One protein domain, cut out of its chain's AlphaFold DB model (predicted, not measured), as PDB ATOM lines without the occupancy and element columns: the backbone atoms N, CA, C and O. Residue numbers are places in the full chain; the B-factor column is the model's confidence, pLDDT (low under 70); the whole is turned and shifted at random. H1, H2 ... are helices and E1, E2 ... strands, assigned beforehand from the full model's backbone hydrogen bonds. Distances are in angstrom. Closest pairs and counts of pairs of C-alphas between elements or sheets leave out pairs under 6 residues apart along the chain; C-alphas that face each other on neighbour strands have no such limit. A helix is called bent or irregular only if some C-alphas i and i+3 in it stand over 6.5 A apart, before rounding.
ATOM      1  N   ASP A   3     138.558 124.650 105.051       43.97
ATOM      2  CA  ASP A   3     137.981 124.566 103.700       43.97
ATOM      3  C   ASP A   3     137.270 123.226 103.422       43.97
ATOM      4  O   ASP A   3     136.172 123.205 102.867       43.97
ATOM      5  N   ARG A   4     137.847 122.108 103.886       47.84
ATOM      6  CA  ARG A   4     137.288 120.756 103.695       47.84
ATOM      7  C   ARG A   4     136.071 120.442 104.569       47.84
ATOM      8  O   ARG A   4     135.376 119.476 104.279       47.84
ATOM      9  N   LEU A   5     135.818 121.219 105.622       53.81
ATOM     10  CA  LEU A   5     134.707 120.996 106.556       53.81
ATOM     11  C   LEU A   5     133.588 122.025 106.372       53.81
ATOM     12  O   LEU A   5     132.413 121.663 106.381       53.81
ATOM     13  N   VAL A   6     133.936 123.293 106.146       60.34
ATOM     14  CA  VAL A   6     132.964 124.390 106.057       60.34
ATOM     15  C   VAL A   6     132.192 124.358 104.734       60.34
ATOM     16  O   VAL A   6     130.976 124.538 104.742       60.34
ATOM     17  N   GLN A   7     132.837 124.067 103.598       64.00
ATOM     18  CA  GLN A   7     132.142 124.050 102.300       64.00
ATOM     19  C   GLN A   7     131.091 122.938 102.176       64.00
ATOM     20  O   GLN A   7     129.963 123.241 101.770       64.00
ATOM     21  N   PRO A   8     131.388 121.666 102.526       71.19
ATOM     22  CA  PRO A   8     130.363 120.628 102.521       71.19
ATOM     23  C   PRO A   8     129.226 120.961 103.482       71.19
ATOM     24  O   PRO A   8     128.068 120.785 103.119       71.19
ATOM     25  N   LEU A   9     129.539 121.525 104.654       70.56
ATOM     26  CA  LEU A   9     128.538 121.927 105.638       70.56
ATOM     27  C   LEU A   9     127.591 123.003 105.089       70.56
ATOM     28  O   LEU A   9     126.378 122.829 105.172       70.56
ATOM     29  N   VAL A  10     128.114 124.068 104.471       71.06
ATOM     30  CA  VAL A  10     127.289 125.119 103.849       71.06
ATOM     31  C   VAL A  10     126.425 124.533 102.734       71.06
ATOM     32  O   VAL A  10     125.228 124.810 102.674       71.06
ATOM     33  N   ARG A  11     126.982 123.667 101.877       75.88
ATOM     34  CA  ARG A  11     126.213 123.006 100.810       75.88
ATOM     35  C   ARG A  11     125.091 122.134 101.372       75.88
ATOM     36  O   ARG A  11     123.965 122.220 100.886       75.88
ATOM     37  N   THR A  12     125.374 121.329 102.393       78.25
ATOM     38  CA  THR A  12     124.372 120.506 103.077       78.25
ATOM     39  C   THR A  12     123.292 121.378 103.707       78.25
ATOM     40  O   THR A  12     122.109 121.091 103.555       78.25
ATOM     41  N   GLN A  13     123.662 122.484 104.350       78.19
ATOM     42  CA  GLN A  13     122.706 123.415 104.939       78.19
ATOM     43  C   GLN A  13     121.815 124.091 103.881       78.19
ATOM     44  O   GLN A  13     120.602 124.170 104.067       78.19
ATOM     45  N   VAL A  14     122.369 124.492 102.733       80.19
ATOM     46  CA  VAL A  14     121.590 125.024 101.597       80.19
ATOM     47  C   VAL A  14     120.635 123.970 101.031       80.19
ATOM     48  O   VAL A  14     119.473 124.271 100.762       80.19
ATOM     49  N   GLN A  15     121.083 122.722 100.888       82.06
ATOM     50  CA  GLN A  15     120.221 121.621 100.449       82.06
ATOM     51  C   GLN A  15     119.081 121.362 101.440       82.06
ATOM     52  O   GLN A  15     117.936 121.190 101.025       82.06
ATOM     53  N   LEU A  16     119.364 121.410 102.744       80.75
ATOM     54  CA  LEU A  16     118.344 121.291 103.784       80.75
ATOM     55  C   LEU A  16     117.332 122.440 103.721       80.75
ATOM     56  O   LEU A  16     116.138 122.194 103.874       80.75
ATOM     57  N   LEU A  17     117.771 123.676 103.463       83.19
ATOM     58  CA  LEU A  17     116.870 124.815 103.260       83.19
ATOM     59  C   LEU A  17     115.947 124.607 102.054       83.19
ATOM     60  O   LEU A  17     114.755 124.873 102.163       83.19
ATOM     61  N   ALA A  18     116.471 124.078 100.946       82.19
ATOM     62  CA  ALA A  18     115.687 123.805  99.741       82.19
ATOM     63  C   ALA A  18     114.638 122.691  99.928       82.19
ATOM     64  O   ALA A  18     113.630 122.673  99.228       82.19
ATOM     65  N   GLN A  19     114.865 121.766 100.864       81.50
ATOM     66  CA  GLN A  19     114.001 120.605 101.106       81.50
ATOM     67  C   GLN A  19     113.011 120.797 102.266       81.50
ATOM     68  O   GLN A  19     112.179 119.928 102.512       81.50
ATOM     69  N   THR A  20     113.091 121.904 103.012       80.88
ATOM     70  CA  THR A  20     112.286 122.100 104.227       80.88
ATOM     71  C   THR A  20     111.162 123.114 104.004       80.88
ATOM     72  O   THR A  20     111.414 124.246 103.605       80.88
ATOM     73  N   HIS A  21     109.935 122.770 104.408       71.19
ATOM     74  CA  HIS A  21     108.799 123.706 104.441       71.19
ATOM     75  C   HIS A  21     108.998 124.912 105.385       71.19
ATOM     76  O   HIS A  21     108.415 125.968 105.167       71.19
ATOM     77  N   SER A  22     109.859 124.798 106.402       81.38
ATOM     78  CA  SER A  22     110.226 125.865 107.345       81.38
ATOM     79  C   SER A  22     111.569 126.537 107.000       81.38
ATOM     80  O   SER A  22     112.372 126.831 107.894       81.38
ATOM     81  N   ALA A  23     111.843 126.752 105.708       81.31
ATOM     82  CA  ALA A  23     113.092 127.348 105.224       81.31
ATOM     83  C   ALA A  23     113.406 128.702 105.891       81.31
ATOM     84  O   ALA A  23     114.553 128.940 106.263       81.31
ATOM     85  N   SER A  24     112.396 129.547 106.131       80.12
ATOM     86  CA  SER A  24     112.576 130.861 106.771       80.12
ATOM     87  C   SER A  24     113.185 130.758 108.172       80.12
ATOM     88  O   SER A  24     114.196 131.394 108.452       80.12
ATOM     89  N   HIS A  25     112.620 129.917 109.045       82.50
ATOM     90  CA  HIS A  25     113.124 129.748 110.413       82.50
ATOM     91  C   HIS A  25     114.514 129.108 110.445       82.50
ATOM     92  O   HIS A  25     115.369 129.530 111.223       82.50
ATOM     93  N   LYS A  26     114.765 128.119 109.579       83.25
ATOM     94  CA  LYS A  26     116.089 127.492 109.480       83.25
ATOM     95  C   LYS A  26     117.148 128.486 109.004       83.25
ATOM     96  O   LYS A  26     118.233 128.512 109.573       83.25
ATOM     97  N   LEU A  27     116.825 129.330 108.024       83.50
ATOM     98  CA  LEU A  27     117.746 130.353 107.530       83.50
ATOM     99  C   LEU A  27     118.082 131.377 108.622       83.50
ATOM    100  O   LEU A  27     119.250 131.712 108.801       83.50
ATOM    101  N   ILE A  28     117.081 131.814 109.393       86.12
ATOM    102  CA  ILE A  28     117.278 132.708 110.544       86.12
ATOM    103  C   ILE A  28     118.231 132.081 111.568       86.12
ATOM    104  O   ILE A  28     119.201 132.718 111.983       86.12
ATOM    105  N   SER A  29     117.979 130.825 111.946       83.81
ATOM    106  CA  SER A  29     118.817 130.098 112.903       83.81
ATOM    107  C   SER A  29     120.250 129.948 112.398       83.81
ATOM    108  O   SER A  29     121.186 130.158 113.162       83.81
ATOM    109  N   MET A  30     120.430 129.619 111.117       82.81
ATOM    110  CA  MET A  30     121.754 129.458 110.521       82.81
ATOM    111  C   MET A  30     122.557 130.757 110.521       82.81
ATOM    112  O   MET A  30     123.718 130.747 110.908       82.81
ATOM    113  N   ILE A  31     121.950 131.878 110.121       83.31
ATOM    114  CA  ILE A  31     122.642 133.176 110.078       83.31
ATOM    115  C   ILE A  31     123.043 133.620 111.483       83.31
ATOM    116  O   ILE A  31     124.178 134.044 111.690       83.31
ATOM    117  N   SER A  32     122.136 133.470 112.448       84.50
ATOM    118  CA  SER A  32     122.412 133.803 113.849       84.50
ATOM    119  C   SER A  32     123.550 132.936 114.403       84.50
ATOM    120  O   SER A  32     124.439 133.438 115.080       84.50
ATOM    121  N   GLN A  33     123.578 131.648 114.050       82.75
ATOM    122  CA  GLN A  33     124.638 130.720 114.446       82.75
ATOM    123  C   GLN A  33     125.988 131.045 113.791       82.75
ATOM    124  O   GLN A  33     127.016 130.985 114.459       82.75
ATOM    125  N   TRP A  34     126.007 131.414 112.506       82.31
ATOM    126  CA  TRP A  34     127.235 131.827 111.820       82.31
ATOM    127  C   TRP A  34     127.837 133.096 112.423       82.31
ATOM    128  O   TRP A  34     129.047 133.148 112.620       82.31
ATOM    129  N   LEU A  35     127.005 134.088 112.752       81.38
ATOM    130  CA  LEU A  35     127.451 135.286 113.465       81.38
ATOM    131  C   LEU A  35     127.914 134.947 114.888       81.38
ATOM    132  O   LEU A  35     128.952 135.441 115.320       81.38
ATOM    133  N   GLY A  36     127.230 134.021 115.567       82.25
ATOM    134  CA  GLY A  36     127.640 133.516 116.877       82.25
ATOM    135  C   GLY A  36     129.037 132.885 116.868       82.25
ATOM    136  O   GLY A  36     129.809 133.107 117.794       82.25
ATOM    137  N   TYR A  37     129.427 132.185 115.795       80.25
ATOM    138  CA  TYR A  37     130.801 131.681 115.643       80.25
ATOM    139  C   TYR A  37     131.861 132.782 115.527       80.25
ATOM    140  O   TYR A  37     133.035 132.518 115.773       80.25
ATOM    141  N   LEU A  38     131.462 133.998 115.160       77.12
ATOM    142  CA  LEU A  38     132.326 135.178 115.129       77.12
ATOM    143  C   LEU A  38     132.284 135.965 116.452       77.12
ATOM    144  O   LEU A  38     132.835 137.060 116.519       77.12
ATOM    145  N   GLY A  39     131.622 135.436 117.489       82.12
ATOM    146  CA  GLY A  39     131.408 136.131 118.761       82.12
ATOM    147  C   GLY A  39     130.403 137.280 118.650       82.12
ATOM    148  O   GLY A  39     130.473 138.239 119.415       82.12
ATOM    149  N   ILE A  40     129.503 137.229 117.659       85.50
ATOM    150  CA  ILE A  40     128.490 138.255 117.408       85.50
ATOM    151  C   ILE A  40     127.106 137.653 117.634       85.50
ATOM    152  O   ILE A  40     126.636 136.819 116.858       85.50
ATOM    153  N   GLN A  41     126.414 138.118 118.669       86.62
ATOM    154  CA  GLN A  41     125.018 137.766 118.878       86.62
ATOM    155  C   GLN A  41     124.130 138.650 117.997       86.62
ATOM    156  O   GLN A  41     124.227 139.876 118.009       86.62
ATOM    157  N   ALA A  42     123.278 138.016 117.194       88.38
ATOM    158  CA  ALA A  42     122.378 138.714 116.288       88.38
ATOM    159  C   ALA A  42     121.001 138.055 116.256       88.38
ATOM    160  O   ALA A  42     120.874 136.833 116.338       88.38
ATOM    161  N   SER A  43     119.971 138.878 116.083       85.94
ATOM    162  CA  SER A  43     118.589 138.444 115.902       85.94
ATOM    163  C   SER A  43     118.030 138.977 114.584       85.94
ATOM    164  O   SER A  43     118.182 140.151 114.244       85.94
ATOM    165  N   VAL A  44     117.388 138.104 113.803       83.81
ATOM    166  CA  VAL A  44     116.708 138.511 112.565       83.81
ATOM    167  C   VAL A  44     115.356 139.114 112.919       83.81
ATOM    168  O   VAL A  44     114.493 138.423 113.454       83.81
ATOM    169  N   THR A  45     115.150 140.385 112.582       82.75
ATOM    170  CA  THR A  45     113.879 141.084 112.827       82.75
ATOM    171  C   THR A  45     112.927 140.995 111.644       82.75
ATOM    172  O   THR A  45     111.717 140.947 111.837       82.75
ATOM    173  N   HIS A  46     113.454 140.953 110.418       82.56
ATOM    174  CA  HIS A  46     112.651 140.845 109.204       82.56
ATOM    175  C   HIS A  46     113.340 139.950 108.180       82.56
ATOM    176  O   HIS A  46     114.538 140.083 107.931       82.56
ATOM    177  N   LEU A  47     112.561 139.078 107.544       85.75
ATOM    178  CA  LEU A  47     112.982 138.260 106.414       85.75
ATOM    179  C   LEU A  47     111.931 138.395 105.317       85.75
ATOM    180  O   LEU A  47     110.765 138.065 105.525       85.75
ATOM    181  N   LYS A  48     112.341 138.881 104.146       87.00
ATOM    182  CA  LYS A  48     111.477 138.989 102.966       87.00
ATOM    183  C   LYS A  48     112.189 138.459 101.736       87.00
ATOM    184  O   LYS A  48     113.405 138.573 101.613       87.00
ATOM    185  N   THR A  49     111.431 137.906 100.802       84.44
ATOM    186  CA  THR A  49     111.944 137.528  99.487       84.44
ATOM    187  C   THR A  49     111.484 138.557  98.461       84.44
ATOM    188  O   THR A  49     110.345 139.016  98.481       84.44
ATOM    189  N   SER A  50     112.387 138.994  97.588       81.75
ATOM    190  CA  SER A  50     112.076 139.942  96.517       81.75
ATOM    191  C   SER A  50     113.029 139.725  95.351       81.75
ATOM    192  O   SER A  50     114.240 139.640  95.552       81.75
ATOM    193  N   ASN A  51     112.488 139.617  94.134       78.44
ATOM    194  CA  ASN A  51     113.260 139.483  92.891       78.44
ATOM    195  C   ASN A  51     114.291 138.338  92.924       78.44
ATOM    196  O   ASN A  51     115.444 138.520  92.535       78.44
ATOM    197  N   GLY A  52     113.901 137.174  93.455       78.50
ATOM    198  CA  GLY A  52     114.797 136.017  93.591       78.50
ATOM    199  C   GLY A  52     115.901 136.183  94.644       78.50
ATOM    200  O   GLY A  52     116.803 135.354  94.713       78.50
ATOM    201  N   LYS A  53     115.846 137.234  95.472       81.00
ATOM    202  CA  LYS A  53     116.782 137.492  96.573       81.00
ATOM    203  C   LYS A  53     116.080 137.336  97.917       81.00
ATOM    204  O   LYS A  53     114.887 137.616  98.036       81.00
ATOM    205  N   VAL A  54     116.839 136.947  98.938       81.50
ATOM    206  CA  VAL A  54     116.410 137.027 100.339       81.50
ATOM    207  C   VAL A  54     116.975 138.316 100.928       81.50
ATOM    208  O   VAL A  54     118.172 138.569 100.830       81.50
ATOM    209  N   GLN A  55     116.117 139.146 101.511       84.31
ATOM    210  CA  GLN A  55     116.494 140.354 102.236       84.31
ATOM    211  C   GLN A  55     116.238 140.134 103.720       84.31
ATOM    212  O   GLN A  55     115.178 139.636 104.109       84.31
ATOM    213  N   ILE A  56     117.219 140.509 104.529       82.81
ATOM    214  CA  ILE A  56     117.251 140.205 105.955       82.81
ATOM    215  C   ILE A  56     117.613 141.483 106.700       82.81
ATOM    216  O   ILE A  56     118.544 142.187 106.309       82.81
ATOM    217  N   SER A  57     116.869 141.778 107.758       86.56
ATOM    218  CA  SER A  57     117.203 142.823 108.721       86.56
ATOM    219  C   SER A  57     117.616 142.173 110.030       86.56
ATOM    220  O   SER A  57     116.950 141.253 110.508       86.56
ATOM    221  N   LEU A  58     118.720 142.652 110.588       87.62
ATOM    222  CA  LEU A  58     119.360 142.101 111.774       87.62
ATOM    223  C   LEU A  58     119.454 143.190 112.840       87.62
ATOM    224  O   LEU A  58     119.708 144.350 112.518       87.62
ATOM    225  N   VAL A  59     119.271 142.802 114.095       86.25
ATOM    226  CA  VAL A  59     119.747 143.555 115.259       86.25
ATOM    227  C   VAL A  59     120.943 142.798 115.808       86.25
ATOM    228  O   VAL A  59     120.898 141.572 115.905       86.25
ATOM    229  N   VAL A  60     122.014 143.524 116.103       88.50
ATOM    230  CA  VAL A  60     123.300 142.964 116.514       88.50
ATOM    231  C   VAL A  60     123.664 143.541 117.874       88.50
ATOM    232  O   VAL A  60     123.598 144.757 118.057       88.50
ATOM    233  N   ASP A  61     124.033 142.664 118.802       87.19
ATOM    234  CA  ASP A  61     124.534 143.038 120.121       87.19
ATOM    235  C   ASP A  61     126.047 143.295 120.082       87.19
ATOM    236  O   ASP A  61     126.727 143.015 119.089       87.19
TER     237      ASP A  61
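This is residues 3 to 61 of the 202 residues of an uncharacterized protein of Acaryochloris marina (strain MBIC 11017) (UniProt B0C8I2). Three parts stand roughly in a row: H1, then H2 in the middle, then a long two-stranded hairpin, E1 and E2, that bends along its length. H1 and H2 meet near their link in a narrow V; H2 packs on the hairpin, mostly on E1, while the opening residues of H1, 3 to 9, stick out free of the rest. The printed part has 59 residues, with two named helices and then two named strands, in the order H1 H2 E1 E2; the sheet is E1 - E2, antiparallel, and the class is mixed, helices and strands. The whole is only just compact, close to loose, with a radius of gyration of the C-alphas of 12.3 A and spans of 31 by 30 by 19 A.

Begin with H1, residues 3 to 19, and go on to H2, residues 23 to 36; they run opposite ways at a shallow tilt of 25 degrees. They touch only at the corner by their link, and only just, with 3 pairs of C-alphas within 8 A; look at the closest, Leu 17 and Ala 23, 5.0 A apart. In H2 every O i to N i+4 pair is within hydrogen-bond range, and in H1 11 of 13 are. Next comes E1, residues 42 to 50, whose C-alpha of Ala 42 is 5.5 A from that of Ser 32, the closest pair of H2 and E1. E2, residues 53 to 60, is near H2, with 10 pairs of C-alphas within 10 A. E1 and E2 form a hairpin, their directions at 161 degrees; find N 45 and O 57 at 2.9 A and N 55 and O 48 at 2.8 A, within hydrogen-bond range. H1 is apart from both strands.

Find C-alpha 3 at (137.981, 124.566, 103.700); from there H1 runs 24.4 A to C-alpha 19. H1 is neither bent nor irregular, but only just: C-alphas 4 and 7 are 6.3 A apart. H2 starts at C-alpha 23, at (113.092, 127.348, 105.224), and covers 19.6 A to C-alpha 36. E1 covers 22.3 A from C-alpha 42 to C-alpha 50 and bends by 60 degrees at residue 45. E2 covers 21.7 A from C-alpha 53 to C-alpha 60 at (123.300, 142.964, 116.514).

The two C-alphas farthest apart are those of Arg 4 and Ser 50, at 32.5 A. The printed part has no cut, and its three links, H1 to H2, H2 to E1 and E1 to E2, are tight. The mean pLDDT of the printed part is 79.6; look for values under 70 at residues 3 to 7.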